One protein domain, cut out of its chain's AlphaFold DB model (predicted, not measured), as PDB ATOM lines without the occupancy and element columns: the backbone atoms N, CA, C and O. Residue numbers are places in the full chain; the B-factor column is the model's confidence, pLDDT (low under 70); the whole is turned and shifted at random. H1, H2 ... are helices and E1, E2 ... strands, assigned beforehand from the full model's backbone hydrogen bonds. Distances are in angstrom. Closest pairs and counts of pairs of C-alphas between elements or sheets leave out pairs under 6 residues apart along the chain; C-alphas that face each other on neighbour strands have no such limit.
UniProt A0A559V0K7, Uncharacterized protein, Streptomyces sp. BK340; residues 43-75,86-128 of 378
ATOM      1  N   VAL A  43     143.319  99.917 167.086       83.44
ATOM      2  CA  VAL A  43     143.971 100.793 166.096       83.44
ATOM      3  C   VAL A  43     143.589 102.267 166.280       83.44
ATOM      4  O   VAL A  43     144.343 103.146 165.876       83.44
ATOM      5  N   ASP A  44     142.432 102.546 166.883       87.12
ATOM      6  CA  ASP A  44     141.945 103.909 167.122       87.12
ATOM      7  C   ASP A  44     142.307 104.429 168.516       87.12
ATOM      8  O   ASP A  44     141.985 105.564 168.858       87.12
ATOM      9  N   ARG A  45     142.970 103.621 169.349       85.94
ATOM     10  CA  ARG A  45     143.337 104.048 170.697       85.94
ATOM     11  C   ARG A  45     144.411 105.123 170.646       85.94
ATOM     12  O   ARG A  45     145.466 104.949 170.038       85.94
ATOM     13  N   LEU A  46     144.165 106.209 171.373       85.06
ATOM     14  CA  LEU A  46     145.190 107.200 171.671       85.06
ATOM     15  C   LEU A  46     146.334 106.532 172.454       85.06
ATOM     16  O   LEU A  46     146.069 105.909 173.488       85.06
ATOM     17  N   PRO A  47     147.595 106.666 172.007       82.12
ATOM     18  CA  PRO A  47     148.736 106.246 172.805       82.12
ATOM     19  C   PRO A  47     148.735 106.996 174.139       82.12
ATOM     20  O   PRO A  47     148.460 108.196 174.184       82.12
ATOM     21  N   SER A  48     149.049 106.307 175.234       78.31
ATOM     22  CA  SER A  48     149.214 106.981 176.521       78.31
ATOM     23  C   SER A  48     150.524 107.777 176.505       78.31
ATOM     24  O   SER A  48     151.582 107.157 176.356       78.31
ATOM     25  N   PRO A  49     150.503 109.110 176.720       67.56
ATOM     26  CA  PRO A  49     151.727 109.912 176.783       67.56
ATOM     27  C   PRO A  49     152.700 109.425 177.866       67.56
ATOM     28  O   PRO A  49     153.905 109.607 177.748       67.56
ATOM     29  N   ALA A  50     152.176 108.778 178.914       71.06
ATOM     30  CA  ALA A  50     152.967 108.205 179.998       71.06
ATOM     31  C   ALA A  50     153.714 106.918 179.602       71.06
ATOM     32  O   ALA A  50     154.629 106.507 180.308       71.06
ATOM     33  N   GLN A  51     153.314 106.262 178.508       74.12
ATOM     34  CA  GLN A  51     153.929 105.022 178.022       74.12
ATOM     35  C   GLN A  51     154.873 105.278 176.849       74.12
ATOM     36  O   GLN A  51     155.939 104.673 176.779       74.12
ATOM     37  N   SER A  52     154.488 106.157 175.921       76.44
ATOM     38  CA  SER A  52     155.322 106.511 174.775       76.44
ATOM     39  C   SER A  52     154.947 107.896 174.241       76.44
ATOM     40  O   SER A  52     153.760 108.152 174.013       76.44
ATOM     41  N   PRO A  53     155.921 108.796 174.020       84.12
ATOM     42  CA  PRO A  53     155.664 110.049 173.323       84.12
ATOM     43  C   PRO A  53     155.184 109.796 171.884       84.12
ATOM     44  O   PRO A  53     155.561 108.819 171.232       84.12
ATOM     45  N   PHE A  54     154.351 110.700 171.373       88.88
ATOM     46  CA  PHE A  54     153.823 110.664 170.011       88.88
ATOM     47  C   PHE A  54     153.657 112.081 169.461       88.88
ATOM     48  O   PHE A  54     153.575 113.054 170.210       88.88
ATOM     49  N   VAL A  55     153.599 112.190 168.139       91.44
ATOM     50  CA  VAL A  55     153.294 113.426 167.419       91.44
ATOM     51  C   VAL A  55     151.801 113.465 167.120       91.44
ATOM     52  O   VAL A  55     151.209 112.452 166.758       91.44
ATOM     53  N   VAL A  56     151.188 114.636 167.247       92.69
ATOM     54  CA  VAL A  56     149.832 114.881 166.752       92.69
ATOM     55  C   VAL A  56     149.946 115.608 165.423       92.69
ATOM     56  O   VAL A  56     150.632 116.625 165.337       92.69
ATOM     57  N   TYR A  57     149.282 115.094 164.391       92.88
ATOM     58  CA  TYR A  57     149.267 115.720 163.073       92.88
ATOM     59  C   TYR A  57     147.846 115.860 162.533       92.88
ATOM     60  O   TYR A  57     146.930 115.135 162.928       92.88
ATOM     61  N   LEU A  58     147.679 116.817 161.619       93.69
ATOM     62  CA  LEU A  58     146.435 117.050 160.903       93.69
ATOM     63  C   LEU A  58     146.518 116.384 159.528       93.69
ATOM     64  O   LEU A  58     147.367 116.733 158.709       93.69
ATOM     65  N   LYS A  59     145.626 115.431 159.273       91.44
ATOM     66  CA  LYS A  59     145.436 114.812 157.963       91.44
ATOM     67  C   LYS A  59     144.308 115.544 157.246       91.44
ATOM     68  O   LYS A  59     143.204 115.567 157.772       91.44
ATOM     69  N   VAL A  60     144.570 116.111 156.069       91.94
ATOM     70  CA  VAL A  60     143.584 116.878 155.286       91.94
ATOM     71  C   VAL A  60     143.539 116.354 153.857       91.94
ATOM     72  O   VAL A  60     144.589 116.110 153.264       91.94
ATOM     73  N   TRP A  61     142.341 116.167 153.310       89.06
ATOM     74  CA  TRP A  61     142.148 115.766 151.918       89.06
ATOM     75  C   TRP A  61     140.791 116.227 151.388       89.06
ATOM     76  O   TRP A  61     139.894 116.582 152.152       89.06
ATOM     77  N   GLU A  62     140.631 116.201 150.070       88.44
ATOM     78  CA  GLU A  62     139.341 116.415 149.421       88.44
ATOM     79  C   GLU A  62     138.643 115.072 149.197       88.44
ATOM     80  O   GLU A  62     139.217 114.131 148.646       88.44
ATOM     81  N   ARG A  63     137.389 114.980 149.637       84.31
ATOM     82  CA  ARG A  63     136.496 113.848 149.397       84.31
ATOM     83  C   ARG A  63     135.418 114.278 148.410       84.31
ATOM     84  O   ARG A  63     134.784 115.311 148.615       84.31
ATOM     85  N   ALA A  64     135.187 113.487 147.367       82.19
ATOM     86  CA  ALA A  64     134.019 113.669 146.513       82.19
ATOM     87  C   ALA A  64     132.757 113.203 147.260       82.19
ATOM     88  O   ALA A  64     132.761 112.130 147.857       82.19
ATOM     89  N   VAL A  65     131.706 114.017 147.228       84.06
ATOM     90  CA  VAL A  65     130.392 113.752 147.829       84.06
ATOM     91  C   VAL A  65     129.346 113.878 146.726       84.06
ATOM     92  O   VAL A  65     129.331 114.878 146.004       84.06
ATOM     93  N   SER A  66     128.500 112.863 146.571       80.69
ATOM     94  CA  SER A  66     127.420 112.827 145.577       80.69
ATOM     95  C   SER A  66     126.049 112.960 146.243       80.69
ATOM     96  O   SER A  66     125.930 112.811 147.461       80.69
ATOM     97  N   ALA A  67     124.996 113.164 145.447       80.94
ATOM     98  CA  ALA A  67     123.621 113.146 145.947       80.94
ATOM     99  C   ALA A  67     123.192 111.819 146.606       80.94
ATOM    100  O   ALA A  67     122.212 111.804 147.345       80.94
ATOM    101  N   ALA A  68     123.910 110.712 146.370       79.12
ATOM    102  CA  ALA A  68     123.664 109.457 147.085       79.12
ATOM    103  C   ALA A  68     124.035 109.563 148.574       79.12
ATOM    104  O   ALA A  68     123.408 108.921 149.409       79.12
ATOM    105  N   GLU A  69     125.041 110.379 148.902       79.00
ATOM    106  CA  GLU A  69     125.505 110.618 150.272       79.00
ATOM    107  C   GLU A  69     124.899 111.867 150.912       79.00
ATOM    108  O   GLU A  69     124.715 111.929 152.123       79.00
ATOM    109  N   ASP A  70     124.611 112.888 150.119       82.69
ATOM    110  CA  ASP A  70     123.947 114.095 150.592       82.69
ATOM    111  C   ASP A  70     122.846 114.468 149.596       82.69
ATOM    112  O   ASP A  70     123.108 115.186 148.624       82.69
ATOM    113  N   PRO A  71     121.606 113.987 149.810       81.56
ATOM    114  CA  PRO A  71     120.497 114.225 148.890       81.56
ATOM    115  C   PRO A  71     120.199 115.706 148.640       81.56
ATOM    116  O   PRO A  71     119.601 116.037 147.617       81.56
ATOM    117  N   ALA A  72     120.630 116.607 149.533       84.19
ATOM    118  CA  ALA A  72     120.462 118.047 149.359       84.19
ATOM    119  C   ALA A  72     121.381 118.636 148.274       84.19
ATOM    120  O   ALA A  72     121.137 119.752 147.818       84.19
ATOM    121  N   LEU A  73     122.414 117.905 147.837       82.81
ATOM    122  CA  LEU A  73     123.268 118.306 146.714       82.81
ATOM    123  C   LEU A  73     122.565 118.200 145.360       82.81
ATOM    124  O   LEU A  73     123.018 118.811 144.390       82.81
ATOM    125  N   ARG A  74     121.471 117.436 145.293       82.19
ATOM    126  CA  ARG A  74     120.730 117.201 144.061       82.19
ATOM    127  C   ARG A  74     120.032 118.472 143.585       82.19
ATOM    128  O   ARG A  74     119.303 119.115 144.338       82.19
ATOM    129  N   GLU A  75     120.186 118.790 142.302       80.44
ATOM    130  CA  GLU A  75     119.479 119.912 141.680       80.44
ATOM    131  C   GLU A  75     117.975 119.620 141.574       80.44
ATOM    132  O   GLU A  75     117.540 118.732 140.834       80.44
ATOM    133  N   ALA A  86     126.658 115.965 138.831       73.12
ATOM    134  CA  ALA A  86     127.683 116.677 139.566       73.12
ATOM    135  C   ALA A  86     128.012 115.997 140.898       73.12
ATOM    136  O   ALA A  86     127.172 115.433 141.581       73.12
ATOM    137  N   VAL A  87     129.268 116.123 141.306       79.69
ATOM    138  CA  VAL A  87     129.701 115.854 142.680       79.69
ATOM    139  C   VAL A  87     130.177 117.157 143.308       79.69
ATOM    140  O   VAL A  87     130.403 118.160 142.618       79.69
ATOM    141  N   ARG A  88     130.318 117.182 144.630       85.31
ATOM    142  CA  ARG A  88     130.967 118.280 145.352       85.31
ATOM    143  C   ARG A  88     132.242 117.785 146.009       85.31
ATOM    144  O   ARG A  88     132.298 116.664 146.503       85.31
ATOM    145  N   ALA A  89     133.259 118.637 146.033       87.94
ATOM    146  CA  ALA A  89     134.441 118.406 146.847       87.94
ATOM    147  C   ALA A  89     134.164 118.893 148.275       87.94
ATOM    148  O   ALA A  89     133.789 120.047 148.488       87.94
ATOM    149  N   LYS A  90     134.350 118.011 149.256       88.12
ATOM    150  CA  LYS A  90     134.343 118.327 150.684       88.12
ATOM    151  C   LYS A  90     135.769 118.219 151.204       88.12
ATOM    152  O   LYS A  90     136.376 117.156 151.106       88.12
ATOM    153  N   VAL A  91     136.290 119.289 151.798       92.12
ATOM    154  CA  VAL A  91     137.551 119.221 152.547       92.12
ATOM    155  C   VAL A  91     137.284 118.493 153.861       92.12
ATOM    156  O   VAL A  91     136.495 118.952 154.686       92.12
ATOM    157  N   VAL A  92     137.930 117.348 154.035       91.69
ATOM    158  CA  VAL A  92     137.867 116.528 155.242       91.69
ATOM    159  C   VAL A  92     139.182 116.666 155.992       91.69
ATOM    160  O   VAL A  92     140.252 116.727 155.384       91.69
ATOM    161  N   TRP A  93     139.106 116.712 157.319       91.81
ATOM    162  CA  TRP A  93     140.273 116.762 158.182       91.81
ATOM    163  C   TRP A  93     140.129 115.791 159.350       91.81
ATOM    164  O   TRP A  93     139.028 115.527 159.820       91.81
ATOM    165  N   GLN A  94     141.257 115.264 159.818       91.94
ATOM    166  CA  GLN A  94     141.334 114.435 161.013       91.94
ATOM    167  C   GLN A  94     142.591 114.767 161.816       91.94
ATOM    168  O   GLN A  94     143.676 114.919 161.253       91.94
ATOM    169  N   VAL A  95     142.458 114.824 163.137       92.88
ATOM    170  CA  VAL A  95     143.569 114.926 164.087       92.88
ATOM    171  C   VAL A  95     143.964 113.522 164.521       92.88
ATOM    172  O   VAL A  95     143.151 112.808 165.112       92.88
ATOM    173  N   LEU A  96     145.203 113.118 164.223       91.38
ATOM    174  CA  LEU A  96     145.683 111.748 164.417       91.38
ATOM    175  C   LEU A  96     146.983 111.694 165.231       91.38
ATOM    176  O   LEU A  96     147.869 112.528 165.021       91.38
ATOM    177  N   PRO A  97     147.130 110.701 166.131       91.94
ATOM    178  CA  PRO A  97     148.404 110.408 166.765       91.94
ATOM    179  C   PRO A  97     149.316 109.630 165.804       91.94
ATOM    180  O   PRO A  97     148.868 108.770 165.045       91.94
ATOM    181  N   LEU A  98     150.614 109.904 165.875       91.12
ATOM    182  CA  LEU A  98     151.677 109.198 165.170       91.12
ATOM    183  C   LEU A  98     152.777 108.855 166.172       91.12
ATOM    184  O   LEU A  98     153.396 109.749 166.748       91.12
ATOM    185  N   SER A  99     153.005 107.565 166.415       90.00
ATOM    186  CA  SER A  99     154.046 107.133 167.348       90.00
ATOM    187  C   SER A  99     155.434 107.519 166.840       90.00
ATOM    188  O   SER A  99     155.678 107.556 165.634       90.00
ATOM    189  N   LEU A 100     156.378 107.743 167.757       89.06
ATOM    190  CA  LEU A 100     157.776 107.967 167.372       89.06
ATOM    191  C   LEU A 100     158.380 106.767 166.628       89.06
ATOM    192  O   LEU A 100     159.159 106.954 165.700       89.06
ATOM    193  N   SER A 101     157.947 105.547 166.954       88.19
ATOM    194  CA  SER A 101     158.345 104.346 166.215       88.19
ATOM    195  C   SER A 101     157.908 104.376 164.748       88.19
ATOM    196  O   SER A 101     158.647 103.918 163.887       88.19
ATOM    197  N   ALA A 102     156.745 104.959 164.433       88.75
ATOM    198  CA  ALA A 102     156.287 105.128 163.052       88.75
ATOM    199  C   ALA A 102     157.078 106.204 162.284       88.75
ATOM    200  O   ALA A 102     156.956 106.304 161.064       88.75
ATOM    201  N   LEU A 103     157.876 107.003 162.999       90.62
ATOM    202  CA  LEU A 103     158.824 107.976 162.457       90.62
ATOM    203  C   LEU A 103     160.264 107.437 162.409       90.62
ATOM    204  O   LEU A 103     161.185 108.219 162.190       90.62
ATOM    205  N   ASP A 104     160.468 106.132 162.616       90.19
ATOM    206  CA  ASP A 104     161.791 105.501 162.736       90.19
ATOM    207  C   ASP A 104     162.648 106.099 163.879       90.19
ATOM    208  O   ASP A 104     163.877 106.118 163.806       90.19
ATOM    209  N   ILE A 105     162.015 106.626 164.936       87.94
ATOM    210  CA  ILE A 105     162.695 107.166 166.120       87.94
ATOM    211  C   ILE A 105     162.584 106.148 167.259       87.94
ATOM    212  O   ILE A 105     161.507 105.938 167.823       87.94
ATOM    213  N   GLU A 106     163.716 105.544 167.624       84.31
ATOM    214  CA  GLU A 106     163.821 104.565 168.708       84.31
ATOM    215  C   GLU A 106     164.677 105.095 169.865       84.31
ATOM    216  O   GLU A 106     165.837 105.453 169.674       84.31
ATOM    217  N   GLY A 107     164.122 105.072 171.082       71.12
ATOM    218  CA  GLY A 107     164.855 105.339 172.324       71.12
ATOM    219  C   GLY A 107     165.259 106.804 172.566       71.12
ATOM    220  O   GLY A 107     165.569 107.566 171.657       71.12
ATOM    221  N   GLY A 108     165.289 107.195 173.844       74.44
ATOM    222  CA  GLY A 108     165.746 108.516 174.288       74.44
ATOM    223  C   GLY A 108     164.734 109.654 174.102       74.44
ATOM    224  O   GLY A 108     163.609 109.452 173.653       74.44
ATOM    225  N   GLU A 109     165.146 110.866 174.488       79.75
ATOM    226  CA  GLU A 109     164.394 112.097 174.228       79.75
ATOM    227  C   GLU A 109     164.906 112.737 172.928       79.75
ATOM    228  O   GLU A 109     165.988 113.337 172.925       79.75
ATOM    229  N   PRO A 110     164.190 112.596 171.796       84.50
ATOM    230  CA  PRO A 110     164.622 113.202 170.547       84.50
ATOM    231  C   PRO A 110     164.528 114.726 170.642       84.50
ATOM    232  O   PRO A 110     163.609 115.286 171.242       84.50
ATOM    233  N   SER A 111     165.461 115.421 169.993       89.94
ATOM    234  CA  SER A 111     165.344 116.871 169.856       89.94
ATOM    235  C   SER A 111     164.113 117.226 169.014       89.94
ATOM    236  O   SER A 111     163.736 116.497 168.092       89.94
ATOM    237  N   ALA A 112     163.513 118.391 169.270       90.06
ATOM    238  CA  ALA A 112     162.378 118.872 168.480       90.06
ATOM    239  C   ALA A 112     162.698 118.963 166.974       90.06
ATOM    240  O   ALA A 112     161.807 118.805 166.144       90.06
ATOM    241  N   GLN A 113     163.967 119.197 166.616       92.75
ATOM    242  CA  GLN A 113     164.394 119.221 165.220       92.75
ATOM    243  C   GLN A 113     164.413 117.823 164.598       92.75
ATOM    244  O   GLN A 113     163.880 117.653 163.509       92.75
ATOM    245  N   ALA A 114     164.930 116.817 165.309       92.06
ATOM    246  CA  ALA A 114     164.943 115.440 164.818       92.06
ATOM    247  C   ALA A 114     163.522 114.915 164.549       92.06
ATOM    248  O   ALA A 114     163.281 114.271 163.532       92.06
ATOM    249  N   VAL A 115     162.562 115.251 165.422       93.00
ATOM    250  CA  VAL A 115     161.146 114.900 165.222       93.00
ATOM    251  C   VAL A 115     160.567 115.585 163.982       93.00
ATOM    252  O   VAL A 115     159.859 114.941 163.211       93.00
ATOM    253  N   ARG A 116     160.880 116.870 163.756       94.19
ATOM    254  CA  ARG A 116     160.435 117.603 162.558       94.19
ATOM    255  C   ARG A 116     160.992 116.996 161.273       94.19
ATOM    256  O   ARG A 116     160.220 116.755 160.349       94.19
ATOM    257  N   ASP A 117     162.290 116.707 161.236       95.25
ATOM    258  CA  ASP A 117     162.951 116.142 160.056       95.25
ATOM    259  C   ASP A 117     162.397 114.743 159.728       95.25
ATOM    260  O   ASP A 117     162.112 114.425 158.570       95.25
ATOM    261  N   ALA A 118     162.172 113.915 160.756       94.88
ATOM    262  CA  ALA A 118     161.556 112.600 160.601       94.88
ATOM    263  C   ALA A 118     160.100 112.697 160.116       94.88
ATOM    264  O   ALA A 118     159.699 111.957 159.214       94.88
ATOM    265  N   PHE A 119     159.321 113.638 160.654       94.88
ATOM    266  CA  PHE A 119     157.948 113.882 160.213       94.88
ATOM    267  C   PHE A 119     157.882 114.374 158.759       94.88
ATOM    268  O   PHE A 119     157.022 113.928 157.998       94.88
ATOM    269  N   GLU A 120     158.807 115.237 158.331       95.00
ATOM    270  CA  GLU A 120     158.890 115.688 156.938       95.00
ATOM    271  C   GLU A 120     159.230 114.526 155.993       95.00
ATOM    272  O   GLU A 120     158.574 114.351 154.961       95.00
ATOM    273  N   LYS A 121     160.207 113.688 156.362       94.31
ATOM    274  CA  LYS A 121     160.556 112.466 155.619       94.31
ATOM    275  C   LYS A 121     159.349 111.532 155.498       94.31
ATOM    276  O   LYS A 121     159.043 111.070 154.399       94.31
ATOM    277  N   TRP A 122     158.655 111.278 156.607       93.88
ATOM    278  CA  TRP A 122     157.456 110.443 156.637       93.88
ATOM    279  C   TRP A 122     156.352 111.014 155.738       93.88
ATOM    280  O   TRP A 122     155.790 110.284 154.924       93.88
ATOM    281  N   THR A 123     156.096 112.322 155.807       92.50
ATOM    282  CA  THR A 123     155.062 112.996 155.001       92.50
ATOM    283  C   THR A 123     155.365 112.910 153.506       92.50
ATOM    284  O   THR A 123     154.470 112.594 152.723       92.50
ATOM    285  N   LYS A 124     156.629 113.108 153.100       90.44
ATOM    286  CA  LYS A 124     157.056 112.917 151.704       90.44
ATOM    287  C   LYS A 124     156.770 111.495 151.231       90.44
ATOM    288  O   LYS A 124     156.164 111.322 150.181       90.44
ATOM    289  N   ALA A 125     157.103 110.487 152.038       88.50
ATOM    290  CA  ALA A 125     156.821 109.091 151.705       88.50
ATOM    291  C   ALA A 125     155.314 108.778 151.592       88.50
ATOM    292  O   ALA A 125     154.930 107.913 150.807       88.50
ATOM    293  N   GLN A 126     154.448 109.474 152.341       83.81
ATOM    294  CA  GLN A 126     152.993 109.331 152.192       83.81
ATOM    295  C   GLN A 126     152.447 109.993 150.919       83.81
ATOM    296  O   GLN A 126     151.439 109.527 150.392       83.81
ATOM    297  N   ALA A 127     153.088 111.064 150.443       80.69
ATOM    298  CA  ALA A 127     152.671 111.818 149.261       80.69
ATOM    299  C   ALA A 127     153.165 111.216 147.932       80.69
ATOM    300  O   ALA A 127     152.641 111.567 146.874       80.69
ATOM    301  N   GLU A 128     154.160 110.325 147.965       75.00
ATOM    302  CA  GLU A 128     154.658 109.653 146.762       75.00
ATOM    303  C   GLU A 128     153.539 108.834 146.086       75.00
ATOM    304  O   GLU A 128     152.905 107.998 146.747       75.00
TER     305      GLU A 128
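This is residues 43 to 75 and 86 to 128 of the 378 residues of an uncharacterized protein of Streptomyces sp. BK340 (UniProt A0A559V0K7). A long two-stranded ribbon, E1 and E2, makes most of the length; at one end follow the short H1 and then H2, which folds back near the ribbon. The 76 printed residues hold two named strands and two named helices, in the order E1, E2, H1, H2, a mixed class. The rod, 58 by 27 by 17 A, is only just extended, close to loose; its radius of gyration of the C-alphas is 17.6 A.

Look first at E1, residues 54 to 65, and E2, residues 88 to 99: antiparallel at 162 degrees, with N 55 and O 98 within hydrogen-bond range at 2.8 A. H1, residues 100 to 103, touches residues 115 to 122 alone of H2, residues 112 to 127; the closest C-alphas, Leu 103 and Ala 118, are 5.7 A apart. H2 and E1 are near each other, with 5 pairs of C-alphas within 10 A; H2 and E2 are apart. Every O i to N i+4 pair of H2 is within hydrogen-bond range; H1 is too short for one.

Find C-alpha 54 at (153.823, 110.664, 170.011); E1 runs 32.4 A from there. E2 spans 33.8 A, H1 5.0 A, and H2 22.7 A to C-alpha 127 at (152.671, 111.818, 149.261).

Residues 76 to 85 are cut out, with 9.1 A between C-alphas 75 and 86. Residue 49 is under pLDDT 70.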